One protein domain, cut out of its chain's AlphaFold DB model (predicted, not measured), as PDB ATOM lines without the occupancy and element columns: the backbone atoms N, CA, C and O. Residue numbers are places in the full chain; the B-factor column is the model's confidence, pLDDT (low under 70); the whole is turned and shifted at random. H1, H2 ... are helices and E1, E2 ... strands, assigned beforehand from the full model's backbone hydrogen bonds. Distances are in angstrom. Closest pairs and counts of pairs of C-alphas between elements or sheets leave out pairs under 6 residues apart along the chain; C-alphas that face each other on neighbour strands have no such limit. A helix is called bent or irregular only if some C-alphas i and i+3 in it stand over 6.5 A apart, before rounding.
ATOM      1  N   ILE A 109     303.630 -88.513  25.985       94.75
ATOM      2  CA  ILE A 109     303.549 -87.337  26.843       94.75
ATOM      3  C   ILE A 109     304.895 -86.625  26.743       94.75
ATOM      4  O   ILE A 109     305.932 -87.270  26.835       94.75
ATOM      5  N   ALA A 110     304.899 -85.324  26.476       95.38
ATOM      6  CA  ALA A 110     306.123 -84.561  26.253       95.38
ATOM      7  C   ALA A 110     306.331 -83.519  27.349       95.38
ATOM      8  O   ALA A 110     305.399 -82.789  27.695       95.38
ATOM      9  N   ASP A 111     307.557 -83.436  27.867       92.31
ATOM     10  CA  ASP A 111     307.957 -82.368  28.780       92.31
ATOM     11  C   ASP A 111     307.960 -80.975  28.105       92.31
ATOM     12  O   ASP A 111     307.777 -80.817  26.892       92.31
ATOM     13  N   SER A 112     308.181 -79.929  28.904       92.25
ATOM     14  CA  SER A 112     308.241 -78.549  28.407       92.25
ATOM     15  C   SER A 112     309.448 -78.275  27.496       92.25
ATOM     16  O   SER A 112     309.370 -77.398  26.627       92.25
ATOM     17  N   MET A 113     310.540 -79.037  27.637       91.75
ATOM     18  CA  MET A 113     311.754 -78.912  26.819       91.75
ATOM     19  C   MET A 113     311.524 -79.381  25.378       91.75
ATOM     20  O   MET A 113     312.235 -78.950  24.472       91.75
ATOM     21  N   LEU A 114     310.508 -80.216  25.166       94.56
ATOM     22  CA  LEU A 114     310.107 -80.764  23.872       94.56
ATOM     23  C   LEU A 114     308.848 -80.100  23.305       94.56
ATOM     24  O   LEU A 114     308.273 -80.585  22.332       94.56
ATOM     25  N   SER A 115     308.414 -78.970  23.866       93.81
ATOM     26  CA  SER A 115     307.166 -78.286  23.490       93.81
ATOM     27  C   SER A 115     307.030 -78.003  21.985       93.81
ATOM     28  O   SER A 115     305.944 -78.163  21.418       93.81
ATOM     29  N   ARG A 116     308.127 -77.620  21.313       95.12
ATOM     30  CA  ARG A 116     308.154 -77.362  19.861       95.12
ATOM     31  C   ARG A 116     308.025 -78.643  19.039       95.12
ATOM     32  O   ARG A 116     307.151 -78.699  18.176       95.12
ATOM     33  N   ALA A 117     308.824 -79.666  19.338       96.00
ATOM     34  CA  ALA A 117     308.742 -80.962  18.667       96.00
ATOM     35  C   ALA A 117     307.370 -81.619  18.894       96.00
ATOM     36  O   ALA A 117     306.713 -82.046  17.947       96.00
ATOM     37  N   ALA A 118     306.866 -81.585  20.131       96.06
ATOM     38  CA  ALA A 118     305.538 -82.070  20.497       96.06
ATOM     39  C   ALA A 118     304.428 -81.361  19.713       96.06
ATOM     40  O   ALA A 118     303.471 -81.996  19.273       96.06
ATOM     41  N   LYS A 119     304.551 -80.046  19.493       95.75
ATOM     42  CA  LYS A 119     303.613 -79.305  18.649       95.75
ATOM     43  C   LYS A 119     303.615 -79.824  17.212       95.75
ATOM     44  O   LYS A 119     302.536 -79.982  16.650       95.75
ATOM     45  N   TRP A 120     304.780 -80.073  16.619       96.50
ATOM     46  CA  TRP A 120     304.874 -80.585  15.249       96.50
ATOM     47  C   TRP A 120     304.341 -82.009  15.122       96.50
ATOM     48  O   TRP A 120     303.559 -82.265  14.213       96.50
ATOM     49  N   LEU A 121     304.645 -82.877  16.090       95.19
ATOM     50  CA  LEU A 121     304.077 -84.226  16.185       95.19
ATOM     51  C   LEU A 121     302.543 -84.191  16.268       95.19
ATOM     52  O   LEU A 121     301.863 -84.909  15.537       95.19
ATOM     53  N   ARG A 122     301.970 -83.304  17.095       96.00
ATOM     54  CA  ARG A 122     300.510 -83.106  17.134       96.00
ATOM     55  C   ARG A 122     299.964 -82.596  15.808       96.00
ATOM     56  O   ARG A 122     298.928 -83.070  15.356       96.00
ATOM     57  N   CYS A 123     300.645 -81.637  15.184       94.69
ATOM     58  CA  CYS A 123     300.242 -81.121  13.881       94.69
ATOM     59  C   CYS A 123     300.286 -82.193  12.788       94.69
ATOM     60  O   CYS A 123     299.567 -82.041  11.815       94.69
ATOM     61  N   SER A 124     301.065 -83.264  12.934       93.62
ATOM     62  CA  SER A 124     301.030 -84.419  12.030       93.62
ATOM     63  C   SER A 124     300.088 -85.539  12.477       93.62
ATOM     64  O   SER A 124     300.141 -86.634  11.933       93.62
ATOM     65  N   GLY A 125     299.266 -85.299  13.502       92.50
ATOM     66  CA  GLY A 125     298.266 -86.249  13.986       92.50
ATOM     67  C   GLY A 125     298.754 -87.267  15.016       92.50
ATOM     68  O   GLY A 125     297.952 -88.076  15.490       92.50
ATOM     69  N   VAL A 126     300.018 -87.193  15.440       92.88
ATOM     70  CA  VAL A 126     300.556 -88.045  16.509       92.88
ATOM     71  C   VAL A 126     299.949 -87.622  17.849       92.88
ATOM     72  O   VAL A 126     299.818 -86.434  18.152       92.88
ATOM     73  N   ASP A 127     299.571 -88.602  18.665       94.75
ATOM     74  CA  ASP A 127     298.980 -88.364  19.979       94.75
ATOM     75  C   ASP A 127     300.061 -87.980  21.003       94.75
ATOM     76  O   ASP A 127     300.747 -88.849  21.539       94.75
ATOM     77  N   VAL A 128     300.216 -86.683  21.281       96.25
ATOM     78  CA  VAL A 128     301.226 -86.172  22.224       96.25
ATOM     79  C   VAL A 128     300.593 -85.223  23.237       96.25
ATOM     80  O   VAL A 128     300.345 -84.052  22.930       96.25
ATOM     81  N   SER A 129     300.358 -85.696  24.461       95.12
ATOM     82  CA  SER A 129     299.923 -84.842  25.571       95.12
ATOM     83  C   SER A 129     301.079 -83.988  26.104       95.12
ATOM     84  O   SER A 129     302.254 -84.317  25.933       95.12
ATOM     85  N   SER A 130     300.750 -82.849  26.712       93.44
ATOM     86  CA  SER A 130     301.733 -81.970  27.351       93.44
ATOM     87  C   SER A 130     301.855 -82.317  28.833       93.44
ATOM     88  O   SER A 130     300.839 -82.412  29.516       93.44
ATOM     89  N   ALA A 131     303.086 -82.453  29.324       91.19
ATOM     90  CA  ALA A 131     303.426 -82.542  30.747       91.19
ATOM     91  C   ALA A 131     303.761 -81.163  31.358       91.19
ATOM     92  O   ALA A 131     304.401 -81.064  32.408       91.19
ATOM     93  N   GLU A 132     303.386 -80.077  30.682       88.69
ATOM     94  CA  GLU A 132     303.614 -78.718  31.169       88.69
ATOM     95  C   GLU A 132     302.948 -78.499  32.537       88.69
ATOM     96  O   GLU A 132     301.786 -78.841  32.740       88.69
ATOM     97  N   GLY A 133     303.710 -77.954  33.489       87.62
ATOM     98  CA  GLY A 133     303.264 -77.727  34.867       87.62
ATOM     99  C   GLY A 133     303.348 -78.942  35.799       87.62
ATOM    100  O   GLY A 133     303.272 -78.751  37.008       87.62
ATOM    101  N   MET A 134     303.568 -80.155  35.279       91.56
ATOM    102  CA  MET A 134     303.698 -81.366  36.099       91.56
ATOM    103  C   MET A 134     305.099 -81.499  36.702       91.56
ATOM    104  O   MET A 134     306.105 -81.230  36.026       91.56
ATOM    105  N   GLN A 135     305.177 -81.990  37.937       91.12
ATOM    106  CA  GLN A 135     306.435 -82.395  38.567       91.12
ATOM    107  C   GLN A 135     306.992 -83.686  37.936       91.12
ATOM    108  O   GLN A 135     306.227 -84.463  37.363       91.12
ATOM    109  N   PRO A 136     308.313 -83.943  38.005       88.00
ATOM    110  CA  PRO A 136     308.945 -85.143  37.443       88.00
ATOM    111  C   PRO A 136     308.223 -86.467  37.749       88.00
ATOM    112  O   PRO A 136     308.038 -87.291  36.855       88.00
ATOM    113  N   GLU A 137     307.789 -86.655  38.993       88.44
ATOM    114  CA  GLU A 137     307.053 -87.820  39.490       88.44
ATOM    115  C   GLU A 137     305.694 -87.961  38.798       88.44
ATOM    116  O   GLU A 137     305.373 -89.016  38.252       88.44
ATOM    117  N   GLU A 138     304.934 -86.867  38.751       91.62
ATOM    118  CA  GLU A 138     303.598 -86.816  38.153       91.62
ATOM    119  C   GLU A 138     303.642 -87.149  36.659       91.62
ATOM    120  O   GLU A 138     302.740 -87.804  36.137       91.62
ATOM    121  N   ARG A 139     304.713 -86.751  35.958       91.88
ATOM    122  CA  ARG A 139     304.916 -87.089  34.538       91.88
ATOM    123  C   ARG A 139     305.063 -88.592  34.329       91.88
ATOM    124  O   ARG A 139     304.492 -89.135  33.385       91.88
ATOM    125  N   LEU A 140     305.832 -89.257  35.194       85.06
ATOM    126  CA  LEU A 140     306.048 -90.706  35.143       85.06
ATOM    127  C   LEU A 140     304.752 -91.460  35.469       85.06
ATOM    128  O   LEU A 140     304.388 -92.402  34.766       85.06
ATOM    129  N   GLU A 141     304.022 -91.011  36.490       88.56
ATOM    130  CA  GLU A 141     302.723 -91.577  36.864       88.56
ATOM    131  C   GLU A 141     301.674 -91.396  35.763       88.56
ATOM    132  O   GLU A 141     300.955 -92.340  35.429       88.56
ATOM    133  N   ALA A 142     301.607 -90.212  35.146       89.19
ATOM    134  CA  ALA A 142     300.721 -89.944  34.017       89.19
ATOM    135  C   ALA A 142     301.062 -90.835  32.814       89.19
ATOM    136  O   ALA A 142     300.160 -91.424  32.215       89.19
ATOM    137  N   ALA A 143     302.352 -90.999  32.498       84.12
ATOM    138  CA  ALA A 143     302.811 -91.881  31.428       84.12
ATOM    139  C   ALA A 143     302.355 -93.335  31.645       84.12
ATOM    140  O   ALA A 143     301.814 -93.961  30.731       84.12
ATOM    141  N   LEU A 144     302.486 -93.853  32.871       84.31
ATOM    142  CA  LEU A 144     301.995 -95.182  33.239       84.31
ATOM    143  C   LEU A 144     300.475 -95.300  33.133       84.31
ATOM    144  O   LEU A 144     299.966 -96.189  32.449       84.31
ATOM    145  N   ARG A 145     299.753 -94.401  33.809       87.56
ATOM    146  CA  ARG A 145     298.289 -94.428  33.905       87.56
ATOM    147  C   ARG A 145     297.638 -94.346  32.528       87.56
ATOM    148  O   ARG A 145     296.675 -95.055  32.251       87.56
ATOM    149  N   GLU A 146     298.171 -93.497  31.657       84.62
ATOM    150  CA  GLU A 146     297.621 -93.252  30.323       84.62
ATOM    151  C   GLU A 146     298.193 -94.192  29.255       84.62
ATOM    152  O   GLU A 146     297.758 -94.137  28.102       84.62
ATOM    153  N   LYS A 147     299.129 -95.080  29.625       84.38
ATOM    154  CA  LYS A 147     299.856 -95.973  28.711       84.38
ATOM    155  C   LYS A 147     300.488 -95.177  27.559       84.38
ATOM    156  O   LYS A 147     300.188 -95.417  26.386       84.38
ATOM    157  N   ARG A 148     301.300 -94.182  27.923       87.88
ATOM    158  CA  ARG A 148     302.042 -93.282  27.031       87.88
ATOM    159  C   ARG A 148     303.542 -93.417  27.278       87.88
ATOM    160  O   ARG A 148     303.963 -93.727  28.387       87.88
ATOM    161  N   VAL A 149     304.345 -93.117  26.263       86.12
ATOM    162  CA  VAL A 149     305.795 -92.947  26.419       86.12
ATOM    163  C   VAL A 149     306.100 -91.500  26.802       86.12
ATOM    164  O   VAL A 149     305.682 -90.572  26.105       86.12
ATOM    165  N   LEU A 150     306.833 -91.298  27.897       88.56
ATOM    166  CA  LEU A 150     307.316 -89.984  28.307       88.56
ATOM    167  C   LEU A 150     308.543 -89.594  27.491       88.56
ATOM    168  O   LEU A 150     309.612 -90.175  27.641       88.56
ATOM    169  N   LEU A 151     308.387 -88.577  26.656       90.81
ATOM    170  CA  LEU A 151     309.477 -87.913  25.968       90.81
ATOM    171  C   LEU A 151     310.048 -86.853  26.911       90.81
ATOM    172  O   LEU A 151     309.328 -85.952  27.351       90.81
ATOM    173  N   THR A 152     311.335 -86.964  27.224       88.44
ATOM    174  CA  THR A 152     312.003 -86.030  28.133       88.44
ATOM    175  C   THR A 152     313.430 -85.752  27.700       88.44
ATOM    176  O   THR A 152     314.080 -86.575  27.056       88.44
ATOM    177  N   ARG A 153     313.932 -84.587  28.096       88.06
ATOM    178  CA  ARG A 153     315.367 -84.261  28.045       88.06
ATOM    179  C   ARG A 153     315.976 -84.087  29.428       88.06
ATOM    180  O   ARG A 153     317.176 -83.844  29.559       88.06
ATOM    181  N   ASP A 154     315.162 -84.219  30.468       87.19
ATOM    182  CA  ASP A 154     315.619 -84.193  31.846       87.19
ATOM    183  C   ASP A 154     316.246 -85.544  32.214       87.19
ATOM    184  O   ASP A 154     315.567 -86.574  32.298       87.19
ATOM    185  N   ARG A 155     317.560 -85.528  32.463       81.69
ATOM    186  CA  ARG A 155     318.317 -86.710  32.888       81.69
ATOM    187  C   ARG A 155     317.801 -87.298  34.199       81.69
ATOM    188  O   ARG A 155     317.772 -88.513  34.321       81.69
ATOM    189  N   ARG A 156     317.321 -86.473  35.135       83.75
ATOM    190  CA  ARG A 156     316.808 -86.945  36.436       83.75
ATOM    191  C   ARG A 156     315.525 -87.755  36.271       83.75
ATOM    192  O   ARG A 156     315.306 -88.737  36.973       83.75
ATOM    193  N   VAL A 157     314.676 -87.351  35.325       82.38
ATOM    194  CA  VAL A 157     313.481 -88.119  34.940       82.38
ATOM    195  C   VAL A 157     313.897 -89.419  34.255       82.38
ATOM    196  O   VAL A 157     313.344 -90.474  34.551       82.38
ATOM    197  N   PHE A 158     314.891 -89.358  33.365       79.12
ATOM    198  CA  PHE A 158     315.374 -90.530  32.638       79.12
ATOM    199  C   PHE A 158     316.049 -91.577  33.537       79.12
ATOM    200  O   PHE A 158     315.813 -92.767  33.365       79.12
ATOM    201  N   GLU A 159     316.797 -91.166  34.560       73.81
ATOM    202  CA  GLU A 159     317.360 -92.066  35.583       73.81
ATOM    203  C   GLU A 159     316.269 -92.877  36.315       73.81
ATOM    204  O   GLU A 159     316.516 -93.955  36.862       73.81
ATOM    205  N   ARG A 160     315.020 -92.402  36.271       74.31
ATOM    206  CA  ARG A 160     313.837 -93.048  36.850       74.31
ATOM    207  C   ARG A 160     312.980 -93.793  35.824       74.31
ATOM    208  O   ARG A 160     311.855 -94.184  36.132       74.31
ATOM    209  N   ALA A 161     313.521 -94.071  34.636       66.31
ATOM    210  CA  ALA A 161     312.848 -94.832  33.582       66.31
ATOM    211  C   ALA A 161     312.460 -96.267  33.991       66.31
ATOM    212  O   ALA A 161     311.645 -96.887  33.325       66.31
ATOM    213  N   HIS A 162     312.969 -96.801  35.107       71.75
ATOM    214  CA  HIS A 162     312.530 -98.089  35.664       71.75
ATOM    215  C   HIS A 162     311.066 -98.090  36.163       71.75
ATOM    216  O   HIS A 162     310.513 -99.157  36.452       71.75
ATOM    217  N   ILE A 163     310.461 -96.901  36.300       70.94
ATOM    218  CA  ILE A 163     309.088 -96.698  36.772       70.94
ATOM    219  C   ILE A 163     308.109 -96.678  35.596       70.94
ATOM    220  O   ILE A 163     307.073 -97.321  35.679       70.94
ATOM    221  N   ALA A 164     308.431 -95.989  34.499       75.00
ATOM    222  CA  ALA A 164     307.525 -95.748  33.374       75.00
ATOM    223  C   ALA A 164     308.254 -95.864  32.023       75.00
ATOM    224  O   ALA A 164     309.473 -95.720  31.985       75.00
ATOM    225  N   PRO A 165     307.550 -96.057  30.893       78.00
ATOM    226  CA  PRO A 165     308.172 -95.959  29.576       78.00
ATOM    227  C   PRO A 165     308.668 -94.526  29.331       78.00
ATOM    228  O   PRO A 165     307.865 -93.607  29.170       78.00
ATOM    229  N   VAL A 166     309.986 -94.330  29.309       82.25
ATOM    230  CA  VAL A 166     310.627 -93.027  29.085       82.25
ATOM    231  C   VAL A 166     311.569 -93.121  27.891       82.25
ATOM    232  O   VAL A 166     312.320 -94.084  27.758       82.25
ATOM    233  N   TYR A 167     311.554 -92.094  27.049       85.12
ATOM    234  CA  TYR A 167     312.482 -91.914  25.946       85.12
ATOM    235  C   TYR A 167     313.235 -90.593  26.111       85.12
ATOM    236  O   TYR A 167     312.626 -89.525  26.241       85.12
ATOM    237  N   PHE A 168     314.565 -90.680  26.129       84.69
ATOM    238  CA  PHE A 168     315.439 -89.524  26.279       84.69
ATOM    239  C   PHE A 168     315.801 -88.942  24.920       84.69
ATOM    240  O   PHE A 168     316.465 -89.602  24.125       84.69
ATOM    241  N   VAL A 169     315.411 -87.692  24.677       82.94
ATOM    242  CA  VAL A 169     315.738 -87.001  23.427       82.94
ATOM    243  C   VAL A 169     317.053 -86.243  23.589       82.94
ATOM    244  O   VAL A 169     317.172 -85.303  24.382       82.94
ATOM    245  N   VAL A 170     318.067 -86.638  22.824       81.75
ATOM    246  CA  VAL A 170     319.431 -86.118  23.010       81.75
ATOM    247  C   VAL A 170     319.538 -84.663  22.542       81.75
ATOM    248  O   VAL A 170     320.060 -83.803  23.265       81.75
ATOM    249  N   SER A 171     319.012 -84.368  21.351       84.06
ATOM    250  CA  SER A 171     319.225 -83.081  20.685       84.06
ATOM    251  C   SER A 171     318.536 -81.901  21.383       84.06
ATOM    252  O   SER A 171     317.416 -82.002  21.885       84.06
ATOM    253  N   ASN A 172     319.200 -80.740  21.386       88.88
ATOM    254  CA  ASN A 172     318.592 -79.458  21.765       88.88
ATOM    255  C   ASN A 172     317.801 -78.820  20.617       88.88
ATOM    256  O   ASN A 172     316.979 -77.940  20.873       88.88
ATOM    257  N   ASP A 173     318.073 -79.226  19.381       93.81
ATOM    258  CA  ASP A 173     317.422 -78.659  18.213       93.81
ATOM    259  C   ASP A 173     316.020 -79.271  18.033       93.81
ATOM    260  O   ASP A 173     315.901 -80.495  17.982       93.81
ATOM    261  N   PRO A 174     314.945 -78.465  17.950       94.62
ATOM    262  CA  PRO A 174     313.587 -78.987  17.829       94.62
ATOM    263  C   PRO A 174     313.332 -79.849  16.593       94.62
ATOM    264  O   PRO A 174     312.463 -80.721  16.639       94.62
ATOM    265  N   GLU A 175     314.009 -79.570  15.478       95.75
ATOM    266  CA  GLU A 175     313.853 -80.333  14.239       95.75
ATOM    267  C   GLU A 175     314.514 -81.697  14.395       95.75
ATOM    268  O   GLU A 175     313.848 -82.711  14.191       95.75
ATOM    269  N   GLU A 176     315.736 -81.742  14.913       91.62
ATOM    270  CA  GLU A 176     316.390 -83.004  15.257       91.62
ATOM    271  C   GLU A 176     315.612 -83.795  16.317       91.62
ATOM    272  O   GLU A 176     315.500 -85.009  16.206       91.62
ATOM    273  N   GLN A 177     315.006 -83.137  17.314       91.06
ATOM    274  CA  GLN A 177     314.125 -83.804  18.287       91.06
ATOM    275  C   GLN A 177     312.943 -84.493  17.599       91.06
ATOM    276  O   GLN A 177     312.604 -85.629  17.921       91.06
ATOM    277  N   PHE A 178     312.297 -83.801  16.659       94.81
ATOM    278  CA  PHE A 178     311.190 -84.359  15.893       94.81
ATOM    279  C   PHE A 178     311.646 -85.561  15.059       94.81
ATOM    280  O   PHE A 178     311.010 -86.614  15.110       94.81
ATOM    281  N   LEU A 179     312.754 -85.413  14.327       90.00
ATOM    282  CA  LEU A 179     313.313 -86.466  13.485       90.00
ATOM    283  C   LEU A 179     313.706 -87.693  14.313       90.00
ATOM    284  O   LEU A 179     313.354 -88.811  13.940       90.00
ATOM    285  N   ASP A 180     314.364 -87.487  15.452       84.19
ATOM    286  CA  ASP A 180     314.760 -88.535  16.394       84.19
ATOM    287  C   ASP A 180     313.549 -89.358  16.862       84.19
ATOM    288  O   ASP A 180     313.531 -90.584  16.734       84.19
ATOM    289  N   ILE A 181     312.473 -88.689  17.291       85.12
ATOM    290  CA  ILE A 181     311.239 -89.354  17.736       85.12
ATOM    291  C   ILE A 181     310.574 -90.111  16.578       85.12
ATOM    292  O   ILE A 181     310.220 -91.284  16.720       85.12
ATOM    293  N   VAL A 182     310.409 -89.475  15.415       87.06
ATOM    294  CA  VAL A 182     309.773 -90.110  14.250       87.06
ATOM    295  C   VAL A 182     310.530 -91.365  13.817       87.06
ATOM    296  O   VAL A 182     309.908 -92.396  13.546       87.06
ATOM    297  N   ARG A 183     311.865 -91.306  13.793       82.25
ATOM    298  CA  ARG A 183     312.733 -92.427  13.408       82.25
ATOM    299  C   ARG A 183     312.707 -93.536  14.453       82.25
ATOM    300  O   ARG A 183     312.440 -94.687  14.110       82.25
ATOM    301  N   SER A 184     312.898 -93.186  15.722       78.75
ATOM    302  CA  SER A 184     312.988 -94.138  16.833       78.75
ATOM    303  C   SER A 184     311.694 -94.914  17.072       78.75
ATOM    304  O   SER A 184     311.735 -96.082  17.460       78.75
ATOM    305  N   PHE A 185     310.541 -94.301  16.799       79.44
ATOM    306  CA  PHE A 185     309.232 -94.947  16.935       79.44
ATOM    307  C   PHE A 185     308.629 -95.403  15.603       79.44
ATOM    308  O   PHE A 185     307.512 -95.915  15.598       79.44
ATOM    309  N   ARG A 186     309.360 -95.249  14.487       81.12
ATOM    310  CA  ARG A 186     308.906 -95.581  13.124       81.12
ATOM    311  C   ARG A 186     307.515 -95.029  12.820       81.12
ATOM    312  O   ARG A 186     306.671 -95.717  12.250       81.12
ATOM    313  N   LEU A 187     307.281 -93.785  13.227       84.31
ATOM    314  CA  LEU A 187     306.002 -93.132  12.998       84.31
ATOM    315  C   LEU A 187     305.778 -92.976  11.488       84.31
ATOM    316  O   LEU A 187     306.726 -92.764  10.722       84.31
ATOM    317  N   SER A 188     304.524 -93.113  11.072       84.69
ATOM    318  CA  SER A 188     304.086 -92.926   9.693       84.69
ATOM    319  C   SER A 188     303.370 -91.591   9.538       84.69
ATOM    320  O   SER A 188     302.683 -91.119  10.448       84.69
ATOM    321  N   TYR A 189     303.549 -90.991   8.366       87.19
ATOM    322  CA  TYR A 189     302.846 -89.789   7.961       87.19
ATOM    323  C   TYR A 189     301.564 -90.151   7.206       87.19
ATOM    324  O   TYR A 189     301.538 -91.102   6.427       87.19
ATOM    325  N   SER A 190     300.500 -89.388   7.442       88.06
ATOM    326  CA  SER A 190     299.241 -89.486   6.707       88.06
ATOM    327  C   SER A 190     298.674 -88.082   6.541       88.06
ATOM    328  O   SER A 190     298.456 -87.386   7.537       88.06
ATOM    329  N   ASP A 191     298.419 -87.682   5.294       87.75
ATOM    330  CA  ASP A 191     297.822 -86.380   4.974       87.75
ATOM    331  C   ASP A 191     296.454 -86.204   5.652       87.75
ATOM    332  O   ASP A 191     296.141 -85.119   6.138       87.75
ATOM    333  N   ASP A 192     295.683 -87.285   5.803       88.69
ATOM    334  CA  ASP A 192     294.376 -87.271   6.474       88.69
ATOM    335  C   ASP A 192     294.472 -86.949   7.975       88.69
ATOM    336  O   ASP A 192     293.491 -86.555   8.607       88.69
ATOM    337  N   GLN A 193     295.648 -87.144   8.580       89.19
ATOM    338  CA  GLN A 193     295.902 -86.842   9.990       89.19
ATOM    339  C   GLN A 193     296.556 -85.466  10.194       89.19
ATOM    340  O   GLN A 193     296.708 -85.013  11.337       89.19
ATOM    341  N   LEU A 194     296.916 -84.773   9.112       91.44
ATOM    342  CA  LEU A 194     297.543 -83.462   9.167       91.44
ATOM    343  C   LEU A 194     296.575 -82.434   9.763       91.44
ATOM    344  O   LEU A 194     295.459 -82.227   9.299       91.44
ATOM    345  N   LEU A 195     297.018 -81.783  10.836       90.19
ATOM    346  CA  LEU A 195     296.279 -80.790  11.619       90.19
ATOM    347  C   LEU A 195     294.958 -81.312  12.224       90.19
ATOM    348  O   LEU A 195     294.199 -80.534  12.802       90.19
ATOM    349  N   ALA A 196     294.749 -82.634  12.224       91.19
ATOM    350  CA  ALA A 196     293.598 -83.301  12.835       91.19
ATOM    351  C   ALA A 196     293.599 -83.247  14.376       91.19
ATOM    352  O   ALA A 196     292.611 -83.605  15.015       91.19
ATOM    353  N   ARG A 197     294.700 -82.800  14.998       94.31
ATOM    354  CA  ARG A 197     294.826 -82.612  16.450       94.31
ATOM    355  C   ARG A 197     295.179 -81.182  16.810       94.31
ATOM    356  O   ARG A 197     295.938 -80.501  16.122       94.31
ATOM    357  N   GLU A 253     299.058 -72.446   6.624       88.56
ATOM    358  CA  GLU A 253     299.835 -72.896   5.468       88.56
ATOM    359  C   GLU A 253     301.328 -73.024   5.787       88.56
ATOM    360  O   GLU A 253     301.944 -74.056   5.542       88.56
ATOM    361  N   SER A 254     301.902 -72.022   6.458       89.94
ATOM    362  CA  SER A 254     303.294 -72.078   6.914       89.94
ATOM    363  C   SER A 254     303.561 -73.253   7.863       89.94
ATOM    364  O   SER A 254     304.625 -73.865   7.796       89.94
ATOM    365  N   THR A 255     302.615 -73.580   8.752       91.19
ATOM    366  CA  THR A 255     302.760 -74.727   9.664       91.19
ATOM    367  C   THR A 255     302.650 -76.042   8.902       91.19
ATOM    368  O   THR A 255     303.421 -76.956   9.179       91.19
ATOM    369  N   ARG A 256     301.734 -76.120   7.934       92.62
ATOM    370  CA  ARG A 256     301.537 -77.275   7.061       92.62
ATOM    371  C   ARG A 256     302.809 -77.606   6.280       92.62
ATOM    372  O   ARG A 256     303.382 -78.671   6.483       92.62
ATOM    373  N   VAL A 257     303.318 -76.642   5.510       94.06
ATOM    374  CA  VAL A 257     304.547 -76.784   4.708       94.06
ATOM    375  C   VAL A 257     305.754 -77.152   5.575       94.06
ATOM    376  O   VAL A 257     306.565 -77.988   5.185       94.06
ATOM    377  N   MET A 258     305.874 -76.554   6.766       94.50
ATOM    378  CA  MET A 258     306.943 -76.882   7.714       94.50
ATOM    379  C   MET A 258     306.876 -78.346   8.162       94.50
ATOM    380  O   MET A 258     307.887 -79.038   8.108       94.50
ATOM    381  N   VAL A 259     305.708 -78.813   8.615       94.12
ATOM    382  CA  VAL A 259     305.534 -80.182   9.125       94.12
ATOM    383  C   VAL A 259     305.742 -81.204   8.013       94.12
ATOM    384  O   VAL A 259     306.488 -82.156   8.209       94.12
ATOM    385  N   GLU A 260     305.173 -80.976   6.830       93.81
ATOM    386  CA  GLU A 260     305.438 -81.811   5.654       93.81
ATOM    387  C   GLU A 260     306.934 -81.859   5.313       93.81
ATOM    388  O   GLU A 260     307.476 -82.920   5.017       93.81
ATOM    389  N   GLY A 261     307.632 -80.720   5.382       94.81
ATOM    390  CA  GLY A 261     309.076 -80.654   5.162       94.81
ATOM    391  C   GLY A 261     309.875 -81.510   6.149       94.81
ATOM    392  O   GLY A 261     310.822 -82.180   5.740       94.81
ATOM    393  N   LEU A 262     309.476 -81.533   7.424       94.88
ATOM    394  CA  LEU A 262     310.091 -82.392   8.441       94.88
ATOM    395  C   LEU A 262     309.863 -83.880   8.150       94.88
ATOM    396  O   LEU A 262     310.787 -84.679   8.288       94.88
ATOM    397  N   TRP A 263     308.664 -84.256   7.701       93.50
ATOM    398  CA  TRP A 263     308.369 -85.638   7.312       93.50
ATOM    399  C   TRP A 263     309.158 -86.083   6.081       93.50
ATOM    400  O   TRP A 263     309.759 -87.154   6.115       93.50
ATOM    401  N   ARG A 264     309.281 -85.229   5.056       92.88
ATOM    402  CA  ARG A 264     310.138 -85.509   3.888       92.88
ATOM    403  C   ARG A 264     311.593 -85.759   4.295       92.88
ATOM    404  O   ARG A 264     312.220 -86.680   3.784       92.88
ATOM    405  N   LYS A 265     312.127 -84.982   5.247       91.94
ATOM    406  CA  LYS A 265     313.474 -85.205   5.814       91.94
ATOM    407  C   LYS A 265     313.567 -86.516   6.599       91.94
ATOM    408  O   LYS A 265     314.562 -87.230   6.508       91.94
ATOM    409  N   ALA A 266     312.531 -86.862   7.362       86.94
ATOM    410  CA  ALA A 266     312.484 -88.129   8.087       86.94
ATOM    411  C   ALA A 266     312.468 -89.344   7.144       86.94
ATOM    412  O   ALA A 266     313.015 -90.387   7.500       86.94
ATOM    413  N   GLU A 267     311.857 -89.216   5.965       85.00
ATOM    414  CA  GLU A 267     311.763 -90.264   4.943       85.00
ATOM    415  C   GLU A 267     313.012 -90.376   4.063       85.00
ATOM    416  O   GLU A 267     313.464 -91.491   3.808       85.00
ATOM    417  N   ALA A 268     313.603 -89.254   3.639       80.06
ATOM    418  CA  ALA A 268     314.808 -89.251   2.805       80.06
ATOM    419  C   ALA A 268     315.970 -90.010   3.471       80.06
ATOM    420  O   ALA A 268     316.640 -90.828   2.840       80.06
ATOM    421  N   ASP A 269     316.141 -89.828   4.779       65.44
ATOM    422  CA  ASP A 269     317.212 -90.485   5.531       65.44
ATOM    423  C   ASP A 269     316.967 -91.993   5.727       65.44
ATOM    424  O   ASP A 269     317.924 -92.749   5.907       65.44
ATOM    425  N   LYS A 270     315.712 -92.474   5.621       62.84
ATOM    426  CA  LYS A 270     315.424 -93.924   5.608       62.84
ATOM    427  C   LYS A 270     316.027 -94.589   4.367       62.84
ATOM    428  O   LYS A 270     316.618 -95.658   4.481       62.84
ATOM    429  N   GLN A 271     315.942 -93.935   3.204       54.97
ATOM    430  CA  GLN A 271     316.439 -94.475   1.931       54.97
ATOM    431  C   GLN A 271     317.975 -94.526   1.864       54.97
ATOM    432  O   GLN A 271     318.544 -95.448   1.275       54.97
ATOM    433  N   VAL A 272     318.670 -93.583   2.509       53.50
ATOM    434  CA  VAL A 272     320.144 -93.585   2.599       53.50
ATOM    435  C   VAL A 272     320.660 -94.750   3.464       53.50
ATOM    436  O   VAL A 272     321.665 -95.377   3.129       53.50
ATOM    437  N   GLY A 273     319.951 -95.110   4.541       43.81
ATOM    438  CA  GLY A 273     320.313 -96.244   5.409       43.81
ATOM    439  C   GLY A 273     320.052 -97.637   4.812       43.81
ATOM    440  O   GLY A 273     320.668 -98.618   5.240       43.81
TER     441      GLY A 273
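AT A GLANCE: This is residues 109 to 197 and 253 to 273 of the 281 residues of the protein "Hypothetical protein" of Palpitomonas bilix (UniProt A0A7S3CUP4). Look first for H1 and H4 packed crosswise in the middle, with a tiny parallel sheet, E2 beside E3, and the helices H2 and H3 by it toward one end, and the long H5 crossing H4 as a bar at the other end. The printed part has 110 residues, mostly helix, with named elements in the order H1, E1, H2, E2, H3, E3, H4, H5. It is compact, with a radius of gyration of the C-alphas of 14.0 A and spans of 36 by 30 by 22 A.

HOW THE PARTS SIT: Start at E2, residues 149 to 152, and E3, residues 166 to 168, parallel neighbours with N 167 and O 150 within hydrogen-bond range at 2.8 A. With H3, residues 155 to 158, between them in the chain, they form a strand-helix-strand unit with a right-handed crossover. In H2, residues 136 to 146, Ala 143 comes closest to E2, its C-alpha 5.8 A from that of Leu 150. H1, residues 112 to 123, touches H4, residues 174 to 184, at a steep tilt of 68 degrees, only just short of about perpendicular; their closest C-alphas, of Ala 117 and Phe 178, are 5.0 A apart. E1, residues 127 to 130, pairs with no named strand. H5, residues 253 to 273, touches H4 with residues 262 to 266 alone, closest at the C-alphas of Ala 266 and Leu 179, 5.7 A, at a steep tilt of 48 degrees. Every O i to N i+4 pair is within hydrogen-bond range in H2 and H4, 6 of 8 in H1 and 15 of 17 in H5; H3 is too short for one.

IN THESE COORDINATES: Find C-alpha 112 at (308.241, -78.549, 28.407); H1 runs 16.8 A from there, irregular, with C-alphas 113 and 116 8.0 A apart. H5 runs 31.1 A to C-alpha 273 at (320.313, -96.244, 5.409).

THE WHOLE: Residues 198 to 252 are cut out, a gap of 15.5 A between C-alphas 197 and 253. Of the links printed whole, none is long. The model's pLDDT is under 70 at residue 161 and residues 269 to 273.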